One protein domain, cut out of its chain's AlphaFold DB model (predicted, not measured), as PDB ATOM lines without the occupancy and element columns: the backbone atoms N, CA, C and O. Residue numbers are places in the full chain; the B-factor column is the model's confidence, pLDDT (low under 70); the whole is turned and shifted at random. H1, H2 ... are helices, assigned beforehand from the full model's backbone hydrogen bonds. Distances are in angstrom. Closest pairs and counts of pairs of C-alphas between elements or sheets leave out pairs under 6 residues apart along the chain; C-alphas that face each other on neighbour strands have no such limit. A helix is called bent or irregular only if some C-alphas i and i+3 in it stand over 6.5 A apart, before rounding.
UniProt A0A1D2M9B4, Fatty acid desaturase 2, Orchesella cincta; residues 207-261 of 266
ATOM      1  N   ALA A 207     205.401 266.975 259.578       81.69
ATOM      2  CA  ALA A 207     204.313 267.873 259.960       81.69
ATOM      3  C   ALA A 207     203.961 268.941 258.906       81.69
ATOM      4  O   ALA A 207     203.265 269.917 259.211       81.69
ATOM      5  N   ARG A 208     204.401 268.775 257.652       81.75
ATOM      6  CA  ARG A 208     204.034 269.664 256.547       81.75
ATOM      7  C   ARG A 208     202.862 269.083 255.773       81.75
ATOM      8  O   ARG A 208     203.004 268.165 254.972       81.75
ATOM      9  N   VAL A 209     201.696 269.685 255.977       79.19
ATOM     10  CA  VAL A 209     200.461 269.345 255.257       79.19
ATOM     11  C   VAL A 209     200.714 269.354 253.740       79.19
ATOM     12  O   VAL A 209     201.313 270.304 253.232       79.19
ATOM     13  N   LYS A 210     200.234 268.317 253.036       77.19
ATOM     14  CA  LYS A 210     200.434 268.032 251.593       77.19
ATOM     15  C   LYS A 210     201.819 267.517 251.177       77.19
ATOM     16  O   LYS A 210     202.021 267.256 249.997       77.19
ATOM     17  N   TYR A 211     202.770 267.407 252.099       77.75
ATOM     18  CA  TYR A 211     204.115 266.894 251.805       77.75
ATOM     19  C   TYR A 211     204.468 265.687 252.664       77.75
ATOM     20  O   TYR A 211     205.143 264.775 252.200       77.75
ATOM     21  N   ASP A 212     204.003 265.695 253.907       81.12
ATOM     22  CA  ASP A 212     204.096 264.572 254.816       81.12
ATOM     23  C   ASP A 212     202.947 263.592 254.555       81.12
ATOM     24  O   ASP A 212     201.779 263.905 254.811       81.12
ATOM     25  N   LEU A 213     203.298 262.414 254.035       73.00
ATOM     26  CA  LEU A 213     202.357 261.338 253.717       73.00
ATOM     27  C   LEU A 213     201.613 260.830 254.958       73.00
ATOM     28  O   LEU A 213     200.509 260.305 254.830       73.00
ATOM     29  N   ASP A 214     202.148 261.051 256.163       75.31
ATOM     30  CA  ASP A 214     201.477 260.661 257.406       75.31
ATOM     31  C   ASP A 214     200.175 261.452 257.638       75.31
ATOM     32  O   ASP A 214     199.360 261.067 258.470       75.31
ATOM     33  N   PHE A 215     199.925 262.537 256.888       75.94
ATOM     34  CA  PHE A 215     198.650 263.265 256.907       75.94
ATOM     35  C   PHE A 215     197.617 262.731 255.907       75.94
ATOM     36  O   PHE A 215     196.452 263.132 255.977       75.94
ATOM     37  N   GLU A 216     197.991 261.813 255.012       75.50
ATOM     38  CA  GLU A 216     197.106 261.199 254.010       75.50
ATOM     39  C   GLU A 216     196.330 259.999 254.579       75.50
ATOM     40  O   GLU A 216     196.131 258.975 253.935       75.50
ATOM     41  N   THR A 217     195.876 260.120 255.827       76.00
ATOM     42  CA  THR A 217     195.207 259.044 256.577       76.00
ATOM     43  C   THR A 217     193.695 259.216 256.670       76.00
ATOM     44  O   THR A 217     192.994 258.409 257.288       76.00
ATOM     45  N   VAL A 218     193.164 260.286 256.081       78.50
ATOM     46  CA  VAL A 218     191.721 260.488 255.938       78.50
ATOM     47  C   VAL A 218     191.159 259.455 254.949       78.50
ATOM     48  O   VAL A 218     191.826 259.121 253.976       78.50
ATOM     49  N   PRO A 219     189.943 258.922 255.161       75.56
ATOM     50  CA  PRO A 219     188.937 259.322 256.150       75.56
ATOM     51  C   PRO A 219     189.067 258.657 257.537       75.56
ATOM     52  O   PRO A 219     188.167 258.842 258.362       75.56
ATOM     53  N   LEU A 220     190.119 257.872 257.799       75.12
ATOM     54  CA  LEU A 220     190.250 257.042 259.007       75.12
ATOM     55  C   LEU A 220     190.844 257.790 260.207       75.12
ATOM     56  O   LEU A 220     190.349 257.648 261.325       75.12
ATOM     57  N   LEU A 221     191.883 258.591 259.981       78.44
ATOM     58  CA  LEU A 221     192.576 259.349 261.021       78.44
ATOM     59  C   LEU A 221     192.791 260.789 260.551       78.44
ATOM     60  O   LEU A 221     193.278 261.016 259.443       78.44
ATOM     61  N   LEU A 222     192.421 261.766 261.386       83.81
ATOM     62  CA  LEU A 222     192.620 263.188 261.106       83.81
ATOM     63  C   LEU A 222     193.653 263.766 262.075       83.81
ATOM     64  O   LEU A 222     193.306 264.211 263.171       83.81
ATOM     65  N   LEU A 223     194.913 263.811 261.638       79.56
ATOM     66  CA  LEU A 223     196.015 264.367 262.432       79.56
ATOM     67  C   LEU A 223     196.002 265.900 262.490       79.56
ATOM     68  O   LEU A 223     196.434 266.492 263.477       79.56
ATOM     69  N   ASN A 224     195.498 266.568 261.446       84.06
ATOM     70  CA  ASN A 224     195.364 268.023 261.425       84.06
ATOM     71  C   ASN A 224     194.185 268.461 260.555       84.06
ATOM     72  O   ASN A 224     194.025 268.008 259.427       84.06
ATOM     73  N   VAL A 225     193.385 269.400 261.059       84.44
ATOM     74  CA  VAL A 225     192.220 269.947 260.345       84.44
ATOM     75  C   VAL A 225     192.576 270.615 259.017       84.44
ATOM     76  O   VAL A 225     191.731 270.659 258.135       84.44
ATOM     77  N   LYS A 226     193.816 271.092 258.851       84.75
ATOM     78  CA  LYS A 226     194.318 271.712 257.613       84.75
ATOM     79  C   LYS A 226     194.447 270.739 256.440       84.75
ATOM     80  O   LYS A 226     194.657 271.189 255.321       84.75
ATOM     81  N   VAL A 227     194.358 269.432 256.694       83.88
ATOM     82  CA  VAL A 227     194.262 268.412 255.637       83.88
ATOM     83  C   VAL A 227     192.931 268.526 254.888       83.88
ATOM     84  O   VAL A 227     192.843 268.134 253.732       83.88
ATOM     85  N   LEU A 228     191.899 269.079 255.536       85.12
ATOM     86  CA  LEU A 228     190.568 269.249 254.967       85.12
ATOM     87  C   LEU A 228     190.419 270.653 254.381       85.12
ATOM     88  O   LEU A 228     190.681 271.644 255.066       85.12
ATOM     89  N   ASP A 229     189.930 270.734 253.146       84.12
ATOM     90  CA  ASP A 229     189.590 272.004 252.496       84.12
ATOM     91  C   ASP A 229     188.376 272.668 253.173       84.12
ATOM     92  O   ASP A 229     188.360 273.879 253.387       84.12
ATOM     93  N   ASP A 230     187.371 271.873 253.565       83.75
ATOM     94  CA  ASP A 230     186.217 272.323 254.358       83.75
ATOM     95  C   ASP A 230     185.992 271.369 255.545       83.75
ATOM     96  O   ASP A 230     185.236 270.394 255.437       83.75
ATOM     97  N   PRO A 231     186.611 271.641 256.712       81.44
ATOM     98  CA  PRO A 231     186.509 270.774 257.884       81.44
ATOM     99  C   PRO A 231     185.072 270.533 258.353       81.44
ATOM    100  O   PRO A 231     184.759 269.455 258.856       81.44
ATOM    101  N   LYS A 232     184.167 271.507 258.180       77.88
ATOM    102  CA  LYS A 232     182.776 271.371 258.639       77.88
ATOM    103  C   LYS A 232     182.003 270.359 257.795       77.88
ATOM    104  O   LYS A 232     181.137 269.668 258.334       77.88
ATOM    105  N   LYS A 233     182.322 270.262 256.501       79.25
ATOM    106  CA  LYS A 233     181.661 269.346 255.558       79.25
ATOM    107  C   LYS A 233     182.363 267.999 255.422       79.25
ATOM    108  O   LYS A 233     181.689 266.998 255.218       79.25
ATOM    109  N   GLN A 234     183.689 267.967 255.539       83.62
ATOM    110  CA  GLN A 234     184.492 266.776 255.237       83.62
ATOM    111  C   GLN A 234     184.745 265.872 256.455       83.62
ATOM    112  O   GLN A 234     185.198 264.741 256.299       83.62
ATOM    113  N   GLN A 235     184.428 266.324 257.673       84.44
ATOM    114  CA  GLN A 235     184.524 265.481 258.867       84.44
ATOM    115  C   GLN A 235     183.368 264.480 258.959       84.44
ATOM    116  O   GLN A 235     182.234 264.858 259.276       84.44
ATOM    117  N   ASN A 236     183.682 263.197 258.773       84.00
ATOM    118  CA  ASN A 236     182.753 262.089 258.998       84.00
ATOM    119  C   ASN A 236     182.578 261.763 260.501       84.00
ATOM    120  O   ASN A 236     183.234 262.341 261.372       84.00
ATOM    121  N   PHE A 237     181.691 260.813 260.809       86.31
ATOM    122  CA  PHE A 237     181.416 260.383 262.184       86.31
ATOM    123  C   PHE A 237     182.664 259.869 262.923       86.31
ATOM    124  O   PHE A 237     182.863 260.235 264.081       86.31
ATOM    125  N   ILE A 238     183.517 259.075 262.266       82.56
ATOM    126  CA  ILE A 238     184.743 258.515 262.859       82.56
ATOM    127  C   ILE A 238     185.712 259.643 263.220       82.56
ATOM    128  O   ILE A 238     186.179 259.703 264.351       82.56
ATOM    129  N   MET A 239     185.948 260.590 262.310       85.62
ATOM    130  CA  MET A 239     186.865 261.717 262.509       85.62
ATOM    131  C   MET A 239     186.414 262.636 263.650       85.62
ATOM    132  O   MET A 239     187.234 263.067 264.457       85.62
ATOM    133  N   ARG A 240     185.107 262.913 263.763       85.44
ATOM    134  CA  ARG A 240     184.552 263.734 264.861       85.44
ATOM    135  C   ARG A 240     184.677 263.057 266.222       85.44
ATOM    136  O   ARG A 240     184.805 263.736 267.233       85.44
ATOM    137  N   ASN A 241     184.642 261.730 266.235       87.19
ATOM    138  CA  ASN A 241     184.677 260.912 267.441       87.19
ATOM    139  C   ASN A 241     186.013 260.170 267.592       87.19
ATOM    140  O   ASN A 241     186.091 259.193 268.334       87.19
ATOM    141  N   GLN A 242     187.071 260.623 266.908       83.44
ATOM    142  CA  GLN A 242     188.312 259.861 266.767       83.44
ATOM    143  C   GLN A 242     188.974 259.528 268.104       83.44
ATOM    144  O   GLN A 242     189.623 258.501 268.204       83.44
ATOM    145  N   ILE A 243     188.760 260.332 269.153       82.38
ATOM    146  CA  ILE A 243     189.282 260.048 270.496       82.38
ATOM    147  C   ILE A 243     188.724 258.740 271.080       82.38
ATOM    148  O   ILE A 243     189.449 258.009 271.747       82.38
ATOM    149  N   PHE A 244     187.466 258.409 270.781       82.12
ATOM    150  CA  PHE A 244     186.826 257.169 271.227       82.12
ATOM    151  C   PHE A 244     187.256 255.969 270.384       82.12
ATOM    152  O   PHE A 244     187.264 254.840 270.867       82.12
ATOM    153  N   PHE A 245     187.637 256.219 269.132       76.81
ATOM    154  CA  PHE A 245     188.093 255.193 268.202       76.81
ATOM    155  C   PHE A 245     189.616 255.092 268.111       76.81
ATOM    156  O   PHE A 245     190.091 254.203 267.420       76.81
ATOM    157  N   ALA A 246     190.380 255.937 268.810       70.00
ATOM    158  CA  ALA A 246     191.830 256.062 268.644       70.00
ATOM    159  C   ALA A 246     192.583 254.721 268.746       70.00
ATOM    160  O   ALA A 246     193.412 254.448 267.879       70.00
ATOM    161  N   PRO A 247     192.276 253.827 269.710       66.31
ATOM    162  CA  PRO A 247     192.916 252.513 269.753       66.31
ATOM    163  C   PRO A 247     192.610 251.658 268.514       66.31
ATOM    164  O   PRO A 247     193.473 250.934 268.030       66.31
ATOM    165  N   PHE A 248     191.393 251.758 267.974       66.88
ATOM    166  CA  PHE A 248     190.956 251.006 266.801       66.88
ATOM    167  C   PHE A 248     191.486 251.611 265.495       66.88
ATOM    168  O   PHE A 248     191.965 250.880 264.635       66.88
ATOM    169  N   THR A 249     191.465 252.938 265.347       65.62
ATOM    170  CA  THR A 249     191.949 253.624 264.140       65.62
ATOM    171  C   THR A 249     193.453 253.471 263.964       65.62
ATOM    172  O   THR A 249     193.897 253.306 262.834       65.62
ATOM    173  N   VAL A 250     194.235 253.432 265.050       65.19
ATOM    174  CA  VAL A 250     195.679 253.145 264.990       65.19
ATOM    175  C   VAL A 250     195.946 251.710 264.528       65.19
ATOM    176  O   VAL A 250     196.812 251.491 263.686       65.19
ATOM    177  N   ILE A 251     195.178 250.729 265.013       64.69
ATOM    178  CA  ILE A 251     195.309 249.330 264.571       64.69
ATOM    179  C   ILE A 251     194.928 249.193 263.091       64.69
ATOM    180  O   ILE A 251     195.668 248.588 262.315       64.69
ATOM    181  N   VAL A 252     193.809 249.792 262.678       63.72
ATOM    182  CA  VAL A 252     193.369 249.781 261.274       63.72
ATOM    183  C   VAL A 252     194.372 250.504 260.377       63.72
ATOM    184  O   VAL A 252     194.623 250.035 259.275       63.72
ATOM    185  N   PHE A 253     194.989 251.591 260.842       65.06
ATOM    186  CA  PHE A 253     196.043 252.292 260.110       65.06
ATOM    187  C   PHE A 253     197.260 251.394 259.858       65.06
ATOM    188  O   PHE A 253     197.741 251.324 258.730       65.06
ATOM    189  N   VAL A 254     197.714 250.640 260.864       62.59
ATOM    190  CA  VAL A 254     198.828 249.689 260.705       62.59
ATOM    191  C   VAL A 254     198.493 248.596 259.685       62.59
ATOM    192  O   VAL A 254     199.333 248.275 258.850       62.59
ATOM    193  N   VAL A 255     197.264 248.066 259.698       61.06
ATOM    194  CA  VAL A 255     196.802 247.076 258.704       61.06
ATOM    195  C   VAL A 255     196.683 247.698 257.311       61.06
ATOM    196  O   VAL A 255     197.130 247.117 256.329       61.06
ATOM    197  N   TYR A 256     196.131 248.904 257.217       63.03
ATOM    198  CA  TYR A 256     195.982 249.636 255.965       63.03
ATOM    199  C   TYR A 256     197.339 249.877 255.293       63.03
ATOM    200  O   TYR A 256     197.492 249.564 254.114       63.03
ATOM    201  N   LEU A 257     198.350 250.309 256.057       61.22
ATOM    202  CA  LEU A 257     199.726 250.475 255.574       61.22
ATOM    203  C   LEU A 257     200.358 249.171 255.056       61.22
ATOM    204  O   LEU A 257     201.257 249.226 254.222       61.22
ATOM    205  N   GLN A 258     199.916 248.002 255.532       55.25
ATOM    206  CA  GLN A 258     200.400 246.701 255.045       55.25
ATOM    207  C   GLN A 258     199.767 246.295 253.713       55.25
ATOM    208  O   GLN A 258     200.395 245.581 252.935       55.25
ATOM    209  N   THR A 259     198.530 246.722 253.460       53.84
ATOM    210  CA  THR A 259     197.744 246.324 252.280       53.84
ATOM    211  C   THR A 259     197.730 247.364 251.165       53.84
ATOM    212  O   THR A 259     197.225 247.088 250.080       53.84
ATOM    213  N   TRP A 260     198.243 248.568 251.422       54.38
ATOM    214  CA  TRP A 260     198.221 249.656 250.453       54.38
ATOM    215  C   TRP A 260     199.365 249.520 249.443       54.38
ATOM    216  O   TRP A 260     200.473 250.034 249.633       54.38
ATOM    217  N   GLU A 261     199.086 248.815 248.348       45.72
ATOM    218  CA  GLU A 261     199.881 248.901 247.126       45.72
ATOM    219  C   GLU A 261     199.649 250.278 246.498       45.72
ATOM    220  O   GLU A 261     198.548 250.603 246.053       45.72
TER     221      GLU A 261
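Overview. This is residues 207 to 261 of the 266 residues of the protein "Fatty acid desaturase 2" of Orchesella cincta (UniProt A0A1D2M9B4). From its first residue, the printed part is a winding run of chain, residues 207 to 230, then two short helical turns, H1 and H2, that lead round into one long kinked helix, H3, on another side of the domain. H1 and H3 keep apart. The printed part has 55 residues with three named helices in the order H1, H2, H3 and no named strand; the class is all helix, with under half of the residues, 26 of 55, in named elements. The whole is compact, with a radius of gyration of the C-alphas of 11.3 A, and spans 29 by 27 by 18 A.

Arrangement. Start at Ala 207 and go through residues 207 to 230, which hold no named element, to H1, residues 231 to 234. A tight link of 2 residues leads to H2, residues 237 to 240, which is apart from H1. One residue further on, after another tight link, H3 takes residues 242 to 259. H2 and H3 are close but not clearly touching: their closest C-alphas, those of Ile 238 and Phe 245, are 7.1 A apart. H1 and H3 are apart. In H3, 12 of 14 O i to N i+4 pairs are within hydrogen-bond range; H1 and H2 are too short for such a pair.

Along the chain. Find C-alpha 231 at (186.509, 270.774, 257.884), where H1 begins. H1 is 5.2 A long and H2 5.3 A, from first to last C-alpha. H3 begins at C-alpha 242, (188.312, 259.861, 266.767), and runs 22.0 A to C-alpha 259 at (197.744, 246.324, 252.280). It is irregular, with C-alphas 244 and 247 at 7.8 A, and has a kink of 52 degrees near residue 249.

Size, cuts and confidence. The two C-alphas farthest apart, those of Lys 232 and Gln 258, are 30.5 A from each other. The printed part has no cut, and its mean pLDDT is 75.3. Look at residues 247 to 261 for the model's low confidence, under 70.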